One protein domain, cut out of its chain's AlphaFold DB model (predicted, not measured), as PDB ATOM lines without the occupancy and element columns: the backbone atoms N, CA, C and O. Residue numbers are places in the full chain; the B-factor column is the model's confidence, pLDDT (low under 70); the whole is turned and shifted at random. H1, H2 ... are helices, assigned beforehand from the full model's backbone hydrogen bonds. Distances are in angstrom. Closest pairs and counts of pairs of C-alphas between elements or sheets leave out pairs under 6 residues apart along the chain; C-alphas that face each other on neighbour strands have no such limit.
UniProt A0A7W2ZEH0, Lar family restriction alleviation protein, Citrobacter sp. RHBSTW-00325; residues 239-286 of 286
ATOM      1  N   VAL A 239     -44.821 -30.255 -21.555       41.03
ATOM      2  CA  VAL A 239     -44.903 -31.699 -21.375       41.03
ATOM      3  C   VAL A 239     -44.875 -32.292 -22.776       41.03
ATOM      4  O   VAL A 239     -45.843 -32.176 -23.528       41.03
ATOM      5  N   THR A 240     -43.741 -32.885 -23.144       46.50
ATOM      6  CA  THR A 240     -43.653 -33.802 -24.276       46.50
ATOM      7  C   THR A 240     -44.760 -34.844 -24.088       46.50
ATOM      8  O   THR A 240     -44.787 -35.470 -23.027       46.50
ATOM      9  N   PRO A 241     -45.705 -35.018 -25.032       48.81
ATOM     10  CA  PRO A 241     -46.704 -36.077 -24.915       48.81
ATOM     11  C   PRO A 241     -45.996 -37.421 -24.687       48.81
ATOM     12  O   PRO A 241     -44.947 -37.629 -25.295       48.81
ATOM     13  N   ASP A 242     -46.548 -38.312 -23.852       47.75
ATOM     14  CA  ASP A 242     -45.867 -39.515 -23.313       47.75
ATOM     15  C   ASP A 242     -45.197 -40.436 -24.366       47.75
ATOM     16  O   ASP A 242     -44.316 -41.225 -24.030       47.75
ATOM     17  N   ASP A 243     -45.559 -40.295 -25.646       53.84
ATOM     18  CA  ASP A 243     -45.061 -41.091 -26.774       53.84
ATOM     19  C   ASP A 243     -44.097 -40.347 -27.726       53.84
ATOM     20  O   ASP A 243     -43.704 -40.885 -28.765       53.84
ATOM     21  N   TRP A 244     -43.725 -39.098 -27.429       52.66
ATOM     22  CA  TRP A 244     -42.830 -38.296 -28.270       52.66
ATOM     23  C   TRP A 244     -41.402 -38.305 -27.714       52.66
ATOM     24  O   TRP A 244     -41.169 -38.065 -26.533       52.66
ATOM     25  N   GLN A 245     -40.419 -38.555 -28.582       61.16
ATOM     26  CA  GLN A 245     -39.001 -38.572 -28.218       61.16
ATOM     27  C   GLN A 245     -38.288 -37.355 -28.814       61.16
ATOM     28  O   GLN A 245     -38.337 -37.133 -30.025       61.16
ATOM     29  N   LEU A 246     -37.596 -36.582 -27.973       62.72
ATOM     30  CA  LEU A 246     -36.734 -35.494 -28.434       62.72
ATOM     31  C   LEU A 246     -35.513 -36.074 -29.153       62.72
ATOM     32  O   LEU A 246     -34.802 -36.919 -28.609       62.72
ATOM     33  N   VAL A 247     -35.270 -35.601 -30.374       68.62
ATOM     34  CA  VAL A 247     -34.120 -35.995 -31.189       68.62
ATOM     35  C   VAL A 247     -33.349 -34.765 -31.666       68.62
ATOM     36  O   VAL A 247     -33.958 -33.716 -31.896       68.62
ATOM     37  N   PRO A 248     -32.016 -34.855 -31.818       66.75
ATOM     38  CA  PRO A 248     -31.218 -33.766 -32.368       66.75
ATOM     39  C   PRO A 248     -31.710 -33.334 -33.754       66.75
ATOM     40  O   PRO A 248     -32.067 -34.175 -34.579       66.75
ATOM     41  N   LYS A 249     -31.673 -32.022 -34.020       70.50
ATOM     42  CA  LYS A 249     -32.053 -31.437 -35.319       70.50
ATOM     43  C   LYS A 249     -31.219 -31.999 -36.476       70.50
ATOM     44  O   LYS A 249     -31.749 -32.219 -37.557       70.50
ATOM     45  N   GLU A 250     -29.939 -32.253 -36.219       77.25
ATOM     46  CA  GLU A 250     -29.025 -32.921 -37.144       77.25
ATOM     47  C   GLU A 250     -28.700 -34.330 -36.618       77.25
ATOM     48  O   GLU A 250     -28.286 -34.452 -35.456       77.25
ATOM     49  N   PRO A 251     -28.863 -35.403 -37.418       78.06
ATOM     50  CA  PRO A 251     -28.593 -36.766 -36.971       78.06
ATOM     51  C   PRO A 251     -27.141 -36.951 -36.530       78.06
ATOM     52  O   PRO A 251     -26.201 -36.601 -37.248       78.06
ATOM     53  N   THR A 252     -26.942 -37.570 -35.366       84.19
ATOM     54  CA  THR A 252     -25.594 -37.881 -34.878       84.19
ATOM     55  C   THR A 252     -24.948 -38.998 -35.698       84.19
ATOM     56  O   THR A 252     -25.619 -39.770 -36.385       84.19
ATOM     57  N   GLU A 253     -23.626 -39.142 -35.590       86.81
ATOM     58  CA  GLU A 253     -22.896 -40.234 -36.246       86.81
ATOM     59  C   GLU A 253     -23.429 -41.619 -35.835       86.81
ATOM     60  O   GLU A 253     -23.569 -42.509 -36.672       86.81
ATOM     61  N   ALA A 254     -23.817 -41.784 -34.565       86.00
ATOM     62  CA  ALA A 254     -24.443 -43.003 -34.060       86.00
ATOM     63  C   ALA A 254     -25.814 -43.270 -34.704       86.00
ATOM     64  O   ALA A 254     -26.077 -44.401 -35.119       86.00
ATOM     65  N   MET A 255     -26.650 -42.235 -34.853       86.50
ATOM     66  CA  MET A 255     -27.943 -42.344 -35.538       86.50
ATOM     67  C   MET A 255     -27.744 -42.721 -37.009       86.50
ATOM     68  O   MET A 255     -28.339 -43.685 -37.478       86.50
ATOM     69  N   ASN A 256     -26.844 -42.036 -37.718       88.12
ATOM     70  CA  ASN A 256     -26.548 -42.321 -39.124       88.12
ATOM     71  C   ASN A 256     -26.000 -43.738 -39.330       88.12
ATOM     72  O   ASN A 256     -26.397 -44.420 -40.272       88.12
ATOM     73  N   LYS A 257     -25.130 -44.219 -38.434       92.06
ATOM     74  CA  LYS A 257     -24.599 -45.587 -38.477       92.06
ATOM     75  C   LYS A 257     -25.691 -46.636 -38.246       92.06
ATOM     76  O   LYS A 257     -25.702 -47.653 -38.937       92.06
ATOM     77  N   ALA A 258     -26.607 -46.390 -37.309       88.88
ATOM     78  CA  ALA A 258     -27.741 -47.275 -37.042       88.88
ATOM     79  C   ALA A 258     -28.729 -47.310 -38.219       88.88
ATOM     80  O   ALA A 258     -29.158 -48.387 -38.629       88.88
ATOM     81  N   GLY A 259     -29.021 -46.150 -38.817       89.25
ATOM     82  CA  GLY A 259     -29.834 -46.056 -40.029       89.25
ATOM     83  C   GLY A 259     -29.208 -46.811 -41.205       89.25
ATOM     84  O   GLY A 259     -29.874 -47.617 -41.849       89.25
ATOM     85  N   TRP A 260     -27.902 -46.635 -41.433       88.25
ATOM     86  CA  TRP A 260     -27.177 -47.348 -42.488       88.25
ATOM     87  C   TRP A 260     -27.139 -48.868 -42.300       88.25
ATOM     88  O   TRP A 260     -27.159 -49.606 -43.282       88.25
ATOM     89  N   ALA A 261     -27.085 -49.367 -41.066       88.44
ATOM     90  CA  ALA A 261     -27.181 -50.804 -40.816       88.44
ATOM     91  C   ALA A 261     -28.591 -51.330 -41.135       88.44
ATOM     92  O   ALA A 261     -28.734 -52.314 -41.857       88.44
ATOM     93  N   ALA A 262     -29.628 -50.626 -40.672       85.56
ATOM     94  CA  ALA A 262     -31.020 -51.033 -40.842       85.56
ATOM     95  C   ALA A 262     -31.506 -50.975 -42.301       85.56
ATOM     96  O   ALA A 262     -32.260 -51.854 -42.719       85.56
ATOM     97  N   ILE A 263     -31.061 -49.993 -43.096       84.88
ATOM     98  CA  ILE A 263     -31.413 -49.927 -44.523       84.88
ATOM     99  C   ILE A 263     -30.784 -51.085 -45.306       84.88
ATOM    100  O   ILE A 263     -31.433 -51.656 -46.172       84.88
ATOM    101  N   ASN A 264     -29.561 -51.492 -44.954       87.88
ATOM    102  CA  ASN A 264     -28.877 -52.611 -45.605       87.88
ATOM    103  C   ASN A 264     -29.455 -53.976 -45.201       87.88
ATOM    104  O   ASN A 264     -29.350 -54.932 -45.964       87.88
ATOM    105  N   GLU A 265     -30.040 -54.079 -44.007       86.81
ATOM    106  CA  GLU A 265     -30.638 -55.319 -43.505       86.81
ATOM    107  C   GLU A 265     -32.091 -55.504 -43.960       86.81
ATOM    108  O   GLU A 265     -32.514 -56.619 -44.262       86.81
ATOM    109  N   HIS A 266     -32.866 -54.419 -44.006       80.50
ATOM    110  CA  HIS A 266     -34.313 -54.491 -44.209       80.50
ATOM    111  C   HIS A 266     -34.805 -53.873 -45.521       80.50
ATOM    112  O   HIS A 266     -35.980 -54.044 -45.835       80.50
ATOM    113  N   ASP A 267     -33.951 -53.142 -46.246       85.12
ATOM    114  CA  ASP A 267     -34.280 -52.413 -47.485       85.12
ATOM    115  C   ASP A 267     -35.577 -51.586 -47.375       85.12
ATOM    116  O   ASP A 267     -36.425 -51.537 -48.266       85.12
ATOM    117  N   ALA A 268     -35.782 -50.972 -46.205       72.69
ATOM    118  CA  ALA A 268     -37.001 -50.248 -45.884       72.69
ATOM    119  C   ALA A 268     -36.734 -49.029 -44.992       72.69
ATOM    120  O   ALA A 268     -35.945 -49.049 -44.041       72.69
ATOM    121  N   ILE A 269     -37.478 -47.959 -45.270       70.69
ATOM    122  CA  ILE A 269     -37.340 -46.655 -44.612       70.69
ATOM    123  C   ILE A 269     -37.850 -46.687 -43.159       70.69
ATOM    124  O   ILE A 269     -37.239 -46.103 -42.267       70.69
ATOM    125  N   ASN A 270     -38.934 -47.417 -42.877       75.75
ATOM    126  CA  ASN A 270     -39.514 -47.473 -41.528       75.75
ATOM    127  C   ASN A 270     -38.580 -48.121 -40.478       75.75
ATOM    128  O   ASN A 270     -38.401 -47.535 -39.408       75.75
ATOM    129  N   PRO A 271     -37.949 -49.284 -40.741       70.44
ATOM    130  CA  PRO A 271     -36.919 -49.843 -39.860       70.44
ATOM    131  C   PRO A 271     -35.712 -48.917 -39.688       70.44
ATOM    132  O   PRO A 271     -35.181 -48.805 -38.586       70.44
ATOM    133  N   THR A 272     -35.336 -48.204 -40.754       76.56
ATOM    134  CA  THR A 272     -34.245 -47.222 -40.747       76.56
ATOM    135  C   THR A 272     -34.524 -46.093 -39.759       76.56
ATOM    136  O   THR A 272     -33.721 -45.859 -38.857       76.56
ATOM    137  N   TYR A 273     -35.697 -45.457 -39.839       79.12
ATOM    138  CA  TYR A 273     -36.082 -44.414 -38.884       79.12
ATOM    139  C   TYR A 273     -36.151 -44.935 -37.448       79.12
ATOM    140  O   TYR A 273     -35.642 -44.281 -36.544       79.12
ATOM    141  N   ARG A 274     -36.703 -46.132 -37.218       82.94
ATOM    142  CA  ARG A 274     -36.756 -46.727 -35.870       82.94
ATOM    143  C   ARG A 274     -35.365 -46.958 -35.278       82.94
ATOM    144  O   ARG A 274     -35.158 -46.669 -34.104       82.94
ATOM    145  N   ALA A 275     -34.416 -47.432 -36.083       79.88
ATOM    146  CA  ALA A 275     -33.034 -47.626 -35.655       79.88
ATOM    147  C   ALA A 275     -32.332 -46.292 -35.348       79.88
ATOM    148  O   ALA A 275     -31.608 -46.191 -34.359       79.88
ATOM    149  N   MET A 276     -32.592 -45.253 -36.148       83.88
ATOM    150  CA  MET A 276     -32.074 -43.905 -35.898       83.88
ATOM    151  C   MET A 276     -32.642 -43.297 -34.609       83.88
ATOM    152  O   MET A 276     -31.882 -42.725 -33.835       83.88
ATOM    153  N   LEU A 277     -33.943 -43.452 -34.345       82.75
ATOM    154  CA  LEU A 277     -34.589 -42.967 -33.118       82.75
ATOM    155  C   LEU A 277     -34.071 -43.696 -31.867       82.75
ATOM    156  O   LEU A 277     -33.780 -43.063 -30.856       82.75
ATOM    157  N   ALA A 278     -33.877 -45.015 -31.950       83.31
ATOM    158  CA  ALA A 278     -33.321 -45.812 -30.855       83.31
ATOM    159  C   ALA A 278     -31.862 -45.445 -30.523       83.31
ATOM    160  O   ALA A 278     -31.431 -45.593 -29.381       83.31
ATOM    161  N   ALA A 279     -31.106 -44.962 -31.513       83.38
ATOM    162  CA  ALA A 279     -29.728 -44.500 -31.356       83.38
ATOM    163  C   ALA A 279     -29.617 -43.000 -31.022       83.38
ATOM    164  O   ALA A 279     -28.501 -42.484 -30.897       83.38
ATOM    165  N   ALA A 280     -30.740 -42.282 -30.906       83.31
ATOM    166  CA  ALA A 280     -30.734 -40.868 -30.563       83.31
ATOM    167  C   ALA A 280     -30.281 -40.666 -29.103       83.31
ATOM    168  O   ALA A 280     -30.727 -41.397 -28.215       83.31
ATOM    169  N   PRO A 281     -29.405 -39.682 -28.827       74.25
ATOM    170  CA  PRO A 281     -28.981 -39.383 -27.466       74.25
ATOM    171  C   PRO A 281     -30.181 -38.896 -26.650       74.25
ATOM    172  O   PRO A 281     -30.824 -37.913 -27.018       74.25
ATOM    173  N   GLN A 282     -30.485 -39.576 -25.547       64.50
ATOM    174  CA  GLN A 282     -31.524 -39.124 -24.626       64.50
ATOM    175  C   GLN A 282     -30.961 -37.990 -23.768       64.50
ATOM    176  O   GLN A 282     -29.904 -38.137 -23.157       64.50
ATOM    177  N   GLN A 283     -31.625 -36.835 -23.772       55.75
ATOM    178  CA  GLN A 283     -31.285 -35.749 -22.859       55.75
ATOM    179  C   GLN A 283     -31.752 -36.139 -21.453       55.75
ATOM    180  O   GLN A 283     -32.924 -36.466 -21.271       55.75
ATOM    181  N   ASP A 284     -30.848 -36.107 -20.470       46.72
ATOM    182  CA  ASP A 284     -31.225 -36.244 -19.063       46.72
ATOM    183  C   ASP A 284     -32.131 -35.066 -18.690       46.72
ATOM    184  O   ASP A 284     -31.688 -33.917 -18.616       46.72
ATOM    185  N   VAL A 285     -33.415 -35.356 -18.485       41.66
ATOM    186  CA  VAL A 285     -34.388 -34.393 -17.969       41.66
ATOM    187  C   VAL A 285     -33.998 -34.101 -16.519       41.66
ATOM    188  O   VAL A 285     -34.062 -34.996 -15.674       41.66
ATOM    189  N   LYS A 286     -33.535 -32.881 -16.243       33.97
ATOM    190  CA  LYS A 286     -33.166 -32.423 -14.899       33.97
ATOM    191  C   LYS A 286     -34.214 -31.483 -14.334       33.97
ATOM    192  O   LYS A 286     -34.689 -30.627 -15.111       33.97
TER     193      LYS A 286
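AT A GLANCE: This is residues 239 to 286 of the 286 residues of the protein "Lar family restriction alleviation protein" of Citrobacter sp. RHBSTW-00325 (UniProt A0A7W2ZEH0). The longest helix, H1, and the shorter H2 fold back on each other as a helical hairpin, and from its open end two tails trail off, residues 239 to 252 before H1 and 279 to 286 after H2. The first tail sticks out at residues 239 to 244, which stand free. The printed part has 48 residues with two named helices, H1 then H2, and no named strand: all helix. It is elongated, 37 by 20 by 14 A, and only just loose, close to compact, with a radius of gyration of the C-alphas of 11.8 A.

HOW THE PARTS SIT: Begin with H1, residues 253 to 266; it touches H2, residues 269 to 278, closest at the C-alphas of Met 255 and Met 276, 4.4 A apart. This hairpin's helices run opposite ways at a tilt of 36 degrees, only just steep. In H1 and H2 every O i to N i+4 pair is within hydrogen-bond range.

IN THESE COORDINATES: Find C-alpha 253 at (-22.896, -40.234, -36.246); from there H1 runs 19.9 A to C-alpha 266. H2 runs 14.4 A, ending at C-alpha 278, (-33.321, -45.812, -30.855).

THE WHOLE: The C-alphas farthest apart, of Asp 267 and Lys 286, are 38.2 A apart. The link from H1 to H2 is tight, and the printed part has no cut. Look for pLDDT under 70 at residues 239 to 248 and 282 to 286.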